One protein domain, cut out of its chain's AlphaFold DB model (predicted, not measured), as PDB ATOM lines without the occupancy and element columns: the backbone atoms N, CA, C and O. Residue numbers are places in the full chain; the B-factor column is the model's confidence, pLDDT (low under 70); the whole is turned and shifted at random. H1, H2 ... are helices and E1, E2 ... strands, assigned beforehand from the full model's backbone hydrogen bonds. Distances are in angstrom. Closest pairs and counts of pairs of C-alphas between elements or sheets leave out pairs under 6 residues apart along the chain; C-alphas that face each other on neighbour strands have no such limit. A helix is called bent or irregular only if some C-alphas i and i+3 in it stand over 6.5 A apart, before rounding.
ATOM      1  N   PRO A  42     -24.414  28.726  19.574       87.75
ATOM      2  CA  PRO A  42     -25.094  27.675  20.328       87.75
ATOM      3  C   PRO A  42     -26.274  27.050  19.578       87.75
ATOM      4  O   PRO A  42     -26.612  25.887  19.800       87.75
ATOM      5  N   ILE A  43     -26.929  27.820  18.710       92.88
ATOM      6  CA  ILE A  43     -28.123  27.401  17.980       92.88
ATOM      7  C   ILE A  43     -28.014  27.908  16.548       92.88
ATOM      8  O   ILE A  43     -27.703  29.077  16.321       92.88
ATOM      9  N   ILE A  44     -28.298  27.028  15.592       94.06
ATOM     10  CA  ILE A  44     -28.486  27.380  14.185       94.06
ATOM     11  C   ILE A  44     -29.953  27.139  13.843       94.06
ATOM     12  O   ILE A  44     -30.487  26.066  14.106       94.06
ATOM     13  N   GLU A  45     -30.601  28.127  13.245       95.81
ATOM     14  CA  GLU A  45     -31.999  28.050  12.826       95.81
ATOM     15  C   GLU A  45     -32.107  27.799  11.318       95.81
ATOM     16  O   GLU A  45     -31.324  28.339  10.525       95.81
ATOM     17  N   ARG A  46     -33.076  26.973  10.910       96.00
ATOM     18  CA  ARG A  46     -33.463  26.780   9.506       96.00
ATOM     19  C   ARG A  46     -34.974  26.690   9.374       96.00
ATOM     20  O   ARG A  46     -35.600  25.939  10.110       96.00
ATOM     21  N   ASP A  47     -35.520  27.331   8.351       97.25
ATOM     22  CA  ASP A  47     -36.915  27.141   7.964       97.25
ATOM     23  C   ASP A  47     -37.061  26.004   6.952       97.25
ATOM     24  O   ASP A  47     -36.343  25.926   5.949       97.25
ATOM     25  N   ALA A  48     -38.042  25.135   7.184       97.25
ATOM     26  CA  ALA A  48     -38.449  24.126   6.220       97.25
ATOM     27  C   ALA A  48     -39.083  24.807   4.994       97.25
ATOM     28  O   ALA A  48     -40.225  25.257   5.027       97.25
ATOM     29  N   VAL A  49     -38.361  24.878   3.876       97.69
ATOM     30  CA  VAL A  49     -38.864  25.504   2.632       97.69
ATOM     31  C   VAL A  49     -39.954  24.680   1.929       97.69
ATOM     32  O   VAL A  49     -40.673  25.190   1.067       97.69
ATOM     33  N   GLN A  50     -40.096  23.418   2.326       97.25
ATOM     34  CA  GLN A  50     -41.114  22.463   1.900       97.25
ATOM     35  C   GLN A  50     -41.362  21.451   3.025       97.25
ATOM     36  O   GLN A  50     -40.536  21.333   3.934       97.25
ATOM     37  N   ASP A  51     -42.456  20.694   2.938       97.44
ATOM     38  CA  ASP A  51     -42.706  19.576   3.851       97.44
ATOM     39  C   ASP A  51     -41.512  18.610   3.826       97.44
ATOM     40  O   ASP A  51     -41.082  18.146   2.769       97.44
ATOM     41  N   THR A  52     -40.933  18.362   4.997       93.38
ATOM     42  CA  THR A  52     -39.660  17.653   5.158       93.38
ATOM     43  C   THR A  52     -39.764  16.658   6.305       93.38
ATOM     44  O   THR A  52     -40.437  16.909   7.298       93.38
ATOM     45  N   ALA A  53     -39.071  15.526   6.197       91.25
ATOM     46  CA  ALA A  53     -38.931  14.578   7.295       91.25
ATOM     47  C   ALA A  53     -37.521  14.656   7.898       91.25
ATOM     48  O   ALA A  53     -36.529  14.542   7.180       91.25
ATOM     49  N   LEU A  54     -37.429  14.803   9.221       88.94
ATOM     50  CA  LEU A  54     -36.183  14.816   9.987       88.94
ATOM     51  C   LEU A  54     -36.205  13.670  10.997       88.94
ATOM     52  O   LEU A  54     -37.057  13.642  11.881       88.94
ATOM     53  N   LEU A  55     -35.290  12.705  10.859       85.81
ATOM     54  CA  LEU A  55     -35.206  11.521  11.734       85.81
ATOM     55  C   LEU A  55     -36.560  10.790  11.897       85.81
ATOM     56  O   LEU A  55     -36.930  10.343  12.982       85.81
ATOM     57  N   GLY A  56     -37.335  10.720  10.811       87.38
ATOM     58  CA  GLY A  56     -38.673  10.128  10.785       87.38
ATOM     59  C   GLY A  56     -39.772  10.967  11.447       87.38
ATOM     60  O   GLY A  56     -40.840  10.425  11.729       87.38
ATOM     61  N   HIS A  57     -39.530  12.245  11.746       89.50
ATOM     62  CA  HIS A  57     -40.534  13.211  12.199       89.50
ATOM     63  C   HIS A  57     -40.872  14.193  11.077       89.50
ATOM     64  O   HIS A  57     -39.975  14.682  10.397       89.50
ATOM     65  N   SER A  58     -42.157  14.493  10.885       93.12
ATOM     66  CA  SER A  58     -42.604  15.445   9.863       93.12
ATOM     67  C   SER A  58     -42.460  16.888  10.351       93.12
ATOM     68  O   SER A  58     -42.940  17.224  11.431       93.12
ATOM     69  N   ALA A  59     -41.862  17.738   9.523       94.94
ATOM     70  CA  ALA A  59     -41.816  19.187   9.654       94.94
ATOM     71  C   ALA A  59     -42.504  19.794   8.423       94.94
ATOM     72  O   ALA A  59     -42.046  19.610   7.295       94.94
ATOM     73  N   ALA A  60     -43.629  20.479   8.625       97.81
ATOM     74  CA  ALA A  60     -44.359  21.120   7.531       97.81
ATOM     75  C   ALA A  60     -43.580  22.323   6.979       97.81
ATOM     76  O   ALA A  60     -42.768  22.925   7.690       97.81
ATOM     77  N   LYS A  61     -43.860  22.727   5.739       97.88
ATOM     78  CA  LYS A  61     -43.338  23.971   5.165       97.88
ATOM     79  C   LYS A  61     -43.585  25.158   6.107       97.88
ATOM     80  O   LYS A  61     -44.694  25.354   6.595       97.88
ATOM     81  N   GLY A  62     -42.555  25.972   6.320       97.44
ATOM     82  CA  GLY A  62     -42.557  27.107   7.243       97.44
ATOM     83  C   GLY A  62     -42.244  26.735   8.694       97.44
ATOM     84  O   GLY A  62     -42.229  27.618   9.543       97.44
ATOM     85  N   THR A  63     -41.988  25.459   9.000       97.88
ATOM     86  CA  THR A  63     -41.524  25.058  10.334       97.88
ATOM     87  C   THR A  63     -40.084  25.516  10.537       97.88
ATOM     88  O   THR A  63     -39.194  25.083   9.805       97.88
ATOM     89  N   CYS A  64     -39.861  26.337  11.560       96.81
ATOM     90  CA  CYS A  64     -38.535  26.663  12.062       96.81
ATOM     91  C   CYS A  64     -37.951  25.465  12.834       96.81
ATOM     92  O   CYS A  64     -38.587  24.895  13.727       96.81
ATOM     93  N   VAL A  65     -36.735  25.069  12.466       95.56
ATOM     94  CA  VAL A  65     -35.985  23.950  13.034       95.56
ATOM     95  C   VAL A  65     -34.708  24.483  13.671       95.56
ATOM     96  O   VAL A  65     -33.876  25.103  13.008       95.56
ATOM     97  N   PHE A  66     -34.527  24.177  14.954       94.44
ATOM     98  CA  PHE A  66     -33.330  24.528  15.709       94.44
ATOM     99  C   PHE A  66     -32.336  23.367  15.746       94.44
ATOM    100  O   PHE A  66     -32.642  22.275  16.226       94.44
ATOM    101  N   PHE A  67     -31.117  23.629  15.288       91.06
ATOM    102  CA  PHE A  67     -29.966  22.745  15.405       91.06
ATOM    103  C   PHE A  67     -29.131  23.205  16.593       91.06
ATOM    104  O   PHE A  67     -28.499  24.262  16.555       91.06
ATOM    105  N   LEU A  68     -29.160  22.418  17.664       89.19
ATOM    106  CA  LEU A  68     -28.413  22.709  18.881       89.19
ATOM    107  C   LEU A  68     -26.953  22.282  18.682       89.19
ATOM    108  O   LEU A  68     -26.680  21.102  18.465       89.19
ATOM    109  N   GLY A  69     -26.023  23.238  18.752       86.94
ATOM    110  CA  GLY A  69     -24.578  22.995  18.614       86.94
ATOM    111  C   GLY A  69     -23.947  22.298  19.825       86.94
ATOM    112  O   GLY A  69     -22.772  21.946  19.808       86.94
ATOM    113  N   TYR A  70     -24.732  22.085  20.877       85.62
ATOM    114  CA  TYR A  70     -24.330  21.476  22.133       85.62
ATOM    115  C   TYR A  70     -25.466  20.596  22.659       85.62
ATOM    116  O   TYR A  70     -26.647  20.876  22.450       85.62
ATOM    117  N   GLY A  71     -25.106  19.518  23.351       85.62
ATOM    118  CA  GLY A  71     -26.062  18.547  23.876       85.62
ATOM    119  C   GLY A  71     -25.572  17.109  23.714       85.62
ATOM    120  O   GLY A  71     -24.366  16.878  23.578       85.62
ATOM    121  N   PRO A  72     -26.485  16.128  23.756       85.31
ATOM    122  CA  PRO A  72     -26.169  14.727  23.486       85.31
ATOM    123  C   PRO A  72     -25.476  14.568  22.128       85.31
ATOM    124  O   PRO A  72     -25.794  15.283  21.184       85.31
ATOM    125  N   SER A  73     -24.516  13.648  22.039       84.44
ATOM    126  CA  SER A  73     -23.480  13.528  20.994       84.44
ATOM    127  C   SER A  73     -22.257  14.443  21.144       84.44
ATOM    128  O   SER A  73     -21.222  14.116  20.568       84.44
ATOM    129  N   PHE A  74     -22.334  15.547  21.899       87.25
ATOM    130  CA  PHE A  74     -21.182  16.421  22.177       87.25
ATOM    131  C   PHE A  74     -20.756  16.366  23.650       87.25
ATOM    132  O   PHE A  74     -19.613  16.047  23.958       87.25
ATOM    133  N   LEU A  75     -21.688  16.628  24.575       87.62
ATOM    134  CA  LEU A  75     -21.458  16.584  26.029       87.62
ATOM    135  C   LEU A  75     -21.658  15.180  26.627       87.62
ATOM    136  O   LEU A  75     -21.512  14.982  27.830       87.62
ATOM    137  N   GLY A  76     -22.030  14.211  25.796       89.12
ATOM    138  CA  GLY A  76     -22.323  12.839  26.187       89.12
ATOM    139  C   GLY A  76     -22.727  11.996  24.977       89.12
ATOM    140  O   GLY A  76     -22.660  12.483  23.846       89.12
ATOM    141  N   PRO A  77     -23.164  10.745  25.185       91.44
ATOM    142  CA  PRO A  77     -23.612   9.874  24.101       91.44
ATOM    143  C   PRO A  77     -24.747  10.498  23.282       91.44
ATOM    144  O   PRO A  77     -25.568  11.248  23.812       91.44
ATOM    145  N   ALA A  78     -24.790  10.193  21.985       88.75
ATOM    146  CA  ALA A  78     -25.908  10.574  21.128       88.75
ATOM    147  C   ALA A  78     -27.207   9.893  21.582       88.75
ATOM    148  O   ALA A  78     -27.188   8.835  22.216       88.75
ATOM    149  N   PHE A  79     -28.349  10.480  21.222       86.50
ATOM    150  CA  PHE A  79     -29.630   9.803  21.395       86.50
ATOM    151  C   PHE A  79     -29.667   8.511  20.573       86.50
ATOM    152  O   PHE A  79     -29.207   8.481  19.431       86.50
ATOM    153  N   GLY A  80     -30.268   7.462  21.137       88.44
ATOM    154  CA  GLY A  80     -30.623   6.275  20.369       88.44
ATOM    155  C   GLY A  80     -31.675   6.647  19.331       88.44
ATOM    156  O   GLY A  80     -32.816   6.946  19.682       88.44
ATOM    157  N   ILE A  81     -31.283   6.664  18.060       85.75
ATOM    158  CA  ILE A  81     -32.183   6.899  16.933       85.75
ATOM    159  C   ILE A  81     -32.458   5.542  16.297       85.75
ATOM    160  O   ILE A  81     -31.534   4.793  16.002       85.75
ATOM    161  N   ASP A  82     -33.733   5.227  16.088       88.56
ATOM    162  CA  ASP A  82     -34.121   4.051  15.316       88.56
ATOM    163  C   ASP A  82     -33.634   4.213  13.869       88.56
ATOM    164  O   ASP A  82     -34.094   5.091  13.133       88.56
ATOM    165  N   GLU A  83     -32.697   3.361  13.461       87.81
ATOM    166  CA  GLU A  83     -32.087   3.400  12.134       87.81
ATOM    167  C   GLU A  83     -33.122   3.228  11.012       87.81
ATOM    168  O   GLU A  83     -32.985   3.823   9.938       87.81
ATOM    169  N   SER A  84     -34.241   2.543  11.280       87.75
ATOM    170  CA  SER A  84     -35.364   2.418  10.341       87.75
ATOM    171  C   SER A  84     -36.114   3.735  10.081       87.75
ATOM    172  O   SER A  84     -36.932   3.809   9.158       87.75
ATOM    173  N   ARG A  85     -35.807   4.799  10.834       87.00
ATOM    174  CA  ARG A  85     -36.365   6.151  10.666       87.00
ATOM    175  C   ARG A  85     -35.422   7.116   9.949       87.00
ATOM    176  O   ARG A  85     -35.850   8.205   9.562       87.00
ATOM    177  N   ARG A  86     -34.152   6.747   9.747       86.75
ATOM    178  CA  ARG A  86     -33.214   7.555   8.948       86.75
ATOM    179  C   ARG A  86     -33.588   7.547   7.469       86.75
ATOM    180  O   ARG A  86     -34.248   6.622   7.007       86.75
ATOM    181  N   SER A  87     -33.167   8.558   6.713       86.00
ATOM    182  CA  SER A  87     -33.301   8.518   5.253       86.00
ATOM    183  C   SER A  87     -32.428   7.396   4.667       86.00
ATOM    184  O   SER A  87     -31.408   7.061   5.271       86.00
ATOM    185  N   PRO A  88     -32.772   6.828   3.496       86.50
ATOM    186  CA  PRO A  88     -31.962   5.785   2.857       86.50
ATOM    187  C   PRO A  88     -30.491   6.193   2.698       86.50
ATOM    188  O   PRO A  88     -29.597   5.480   3.131       86.50
ATOM    189  N   GLN A  89     -30.249   7.422   2.230       84.25
ATOM    190  CA  GLN A  89     -28.898   7.968   2.053       84.25
ATOM    191  C   GLN A  89     -28.084   7.990   3.353       84.25
ATOM    192  O   GLN A  89     -26.875   7.772   3.327       84.25
ATOM    193  N   ALA A  90     -28.736   8.256   4.490       83.12
ATOM    194  CA  ALA A  90     -28.081   8.289   5.793       83.12
ATOM    195  C   ALA A  90     -27.780   6.888   6.353       83.12
ATOM    196  O   ALA A  90     -26.989   6.782   7.283       83.12
ATOM    197  N   ARG A  91     -28.406   5.828   5.822       84.50
ATOM    198  CA  ARG A  91     -28.109   4.433   6.195       84.50
ATOM    199  C   ARG A  91     -26.961   3.855   5.375       84.50
ATOM    200  O   ARG A  91     -26.182   3.073   5.899       84.50
ATOM    201  N   ASP A  92     -26.854   4.262   4.114       78.50
ATOM    202  CA  ASP A  92     -25.871   3.729   3.162       78.50
ATOM    203  C   ASP A  92     -24.458   4.321   3.345       78.50
ATOM    204  O   ASP A  92     -23.520   3.912   2.668       78.50
ATOM    205  N   SER A  93     -24.296   5.311   4.227       67.19
ATOM    206  CA  SER A  93     -23.047   6.059   4.441       67.19
ATOM    207  C   SER A  93     -22.159   5.508   5.572       67.19
ATOM    208  O   SER A  93     -21.247   6.208   6.011       67.19
ATOM    209  N   ASN A  94     -22.408   4.275   6.031       50.28
ATOM    210  CA  ASN A  94     -21.691   3.632   7.140       50.28
ATOM    211  C   ASN A  94     -20.814   2.458   6.690       50.28
ATOM    212  O   ASN A  94     -21.345   1.567   5.989       50.28
TER     213      ASN A  94
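AT A GLANCE: This is residues 42 to 94 of the 94 residues of the protein "Putative cytochrome p450" of Diaporthe ampelina (UniProt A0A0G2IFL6). With little regular structure, the printed part is a bent ribbon of two strand pairs, E1 with E4 and the hairpin E2 with E3, from which a long loop swings round an open middle to the short helix H1. The 53 printed residues, 20 in named elements, run E1, E2, E3, E4, H1, mostly strand, each two-stranded sheet antiparallel. The whole is loose, radius of gyration of the C-alphas 12.7 A, and flat, 31 by 29 by 16 A.

HOW THE PARTS SIT: E1, residues 43 to 47, is antiparallel to E4, residues 64 to 68, at 156 degrees, with N 44 and O 67 within hydrogen-bond range at 2.9 A. E2, residues 52 to 54, and E3, residues 57 to 59, form a hairpin, antiparallel at 140 degrees, with N 52 and O 59 within hydrogen-bond range at 2.8 A. H1, residues 88 to 91, is apart from E1, E2 and E3; it is too short for an O i to N i+4 pair, and its one O i to N i+3 pair is within range.

IN THESE COORDINATES: E1 begins at C-alpha 43 (-28.123, 27.401, 17.980) and spans 13.3 A, E4 12.8 A, E2 and E3 6.6 A each; H1, 5.3 A, ends at C-alpha 91 (-28.109, 4.433, 6.195).

THE WHOLE: The C-alphas of Gln 50 and Gly 76, the two farthest apart, are 32.2 A apart. The printed part has no cut; E4 to H1 is a long link of 19 residues, of which 72 to 78 stand free. Residues 93 to 94 have pLDDT under 70.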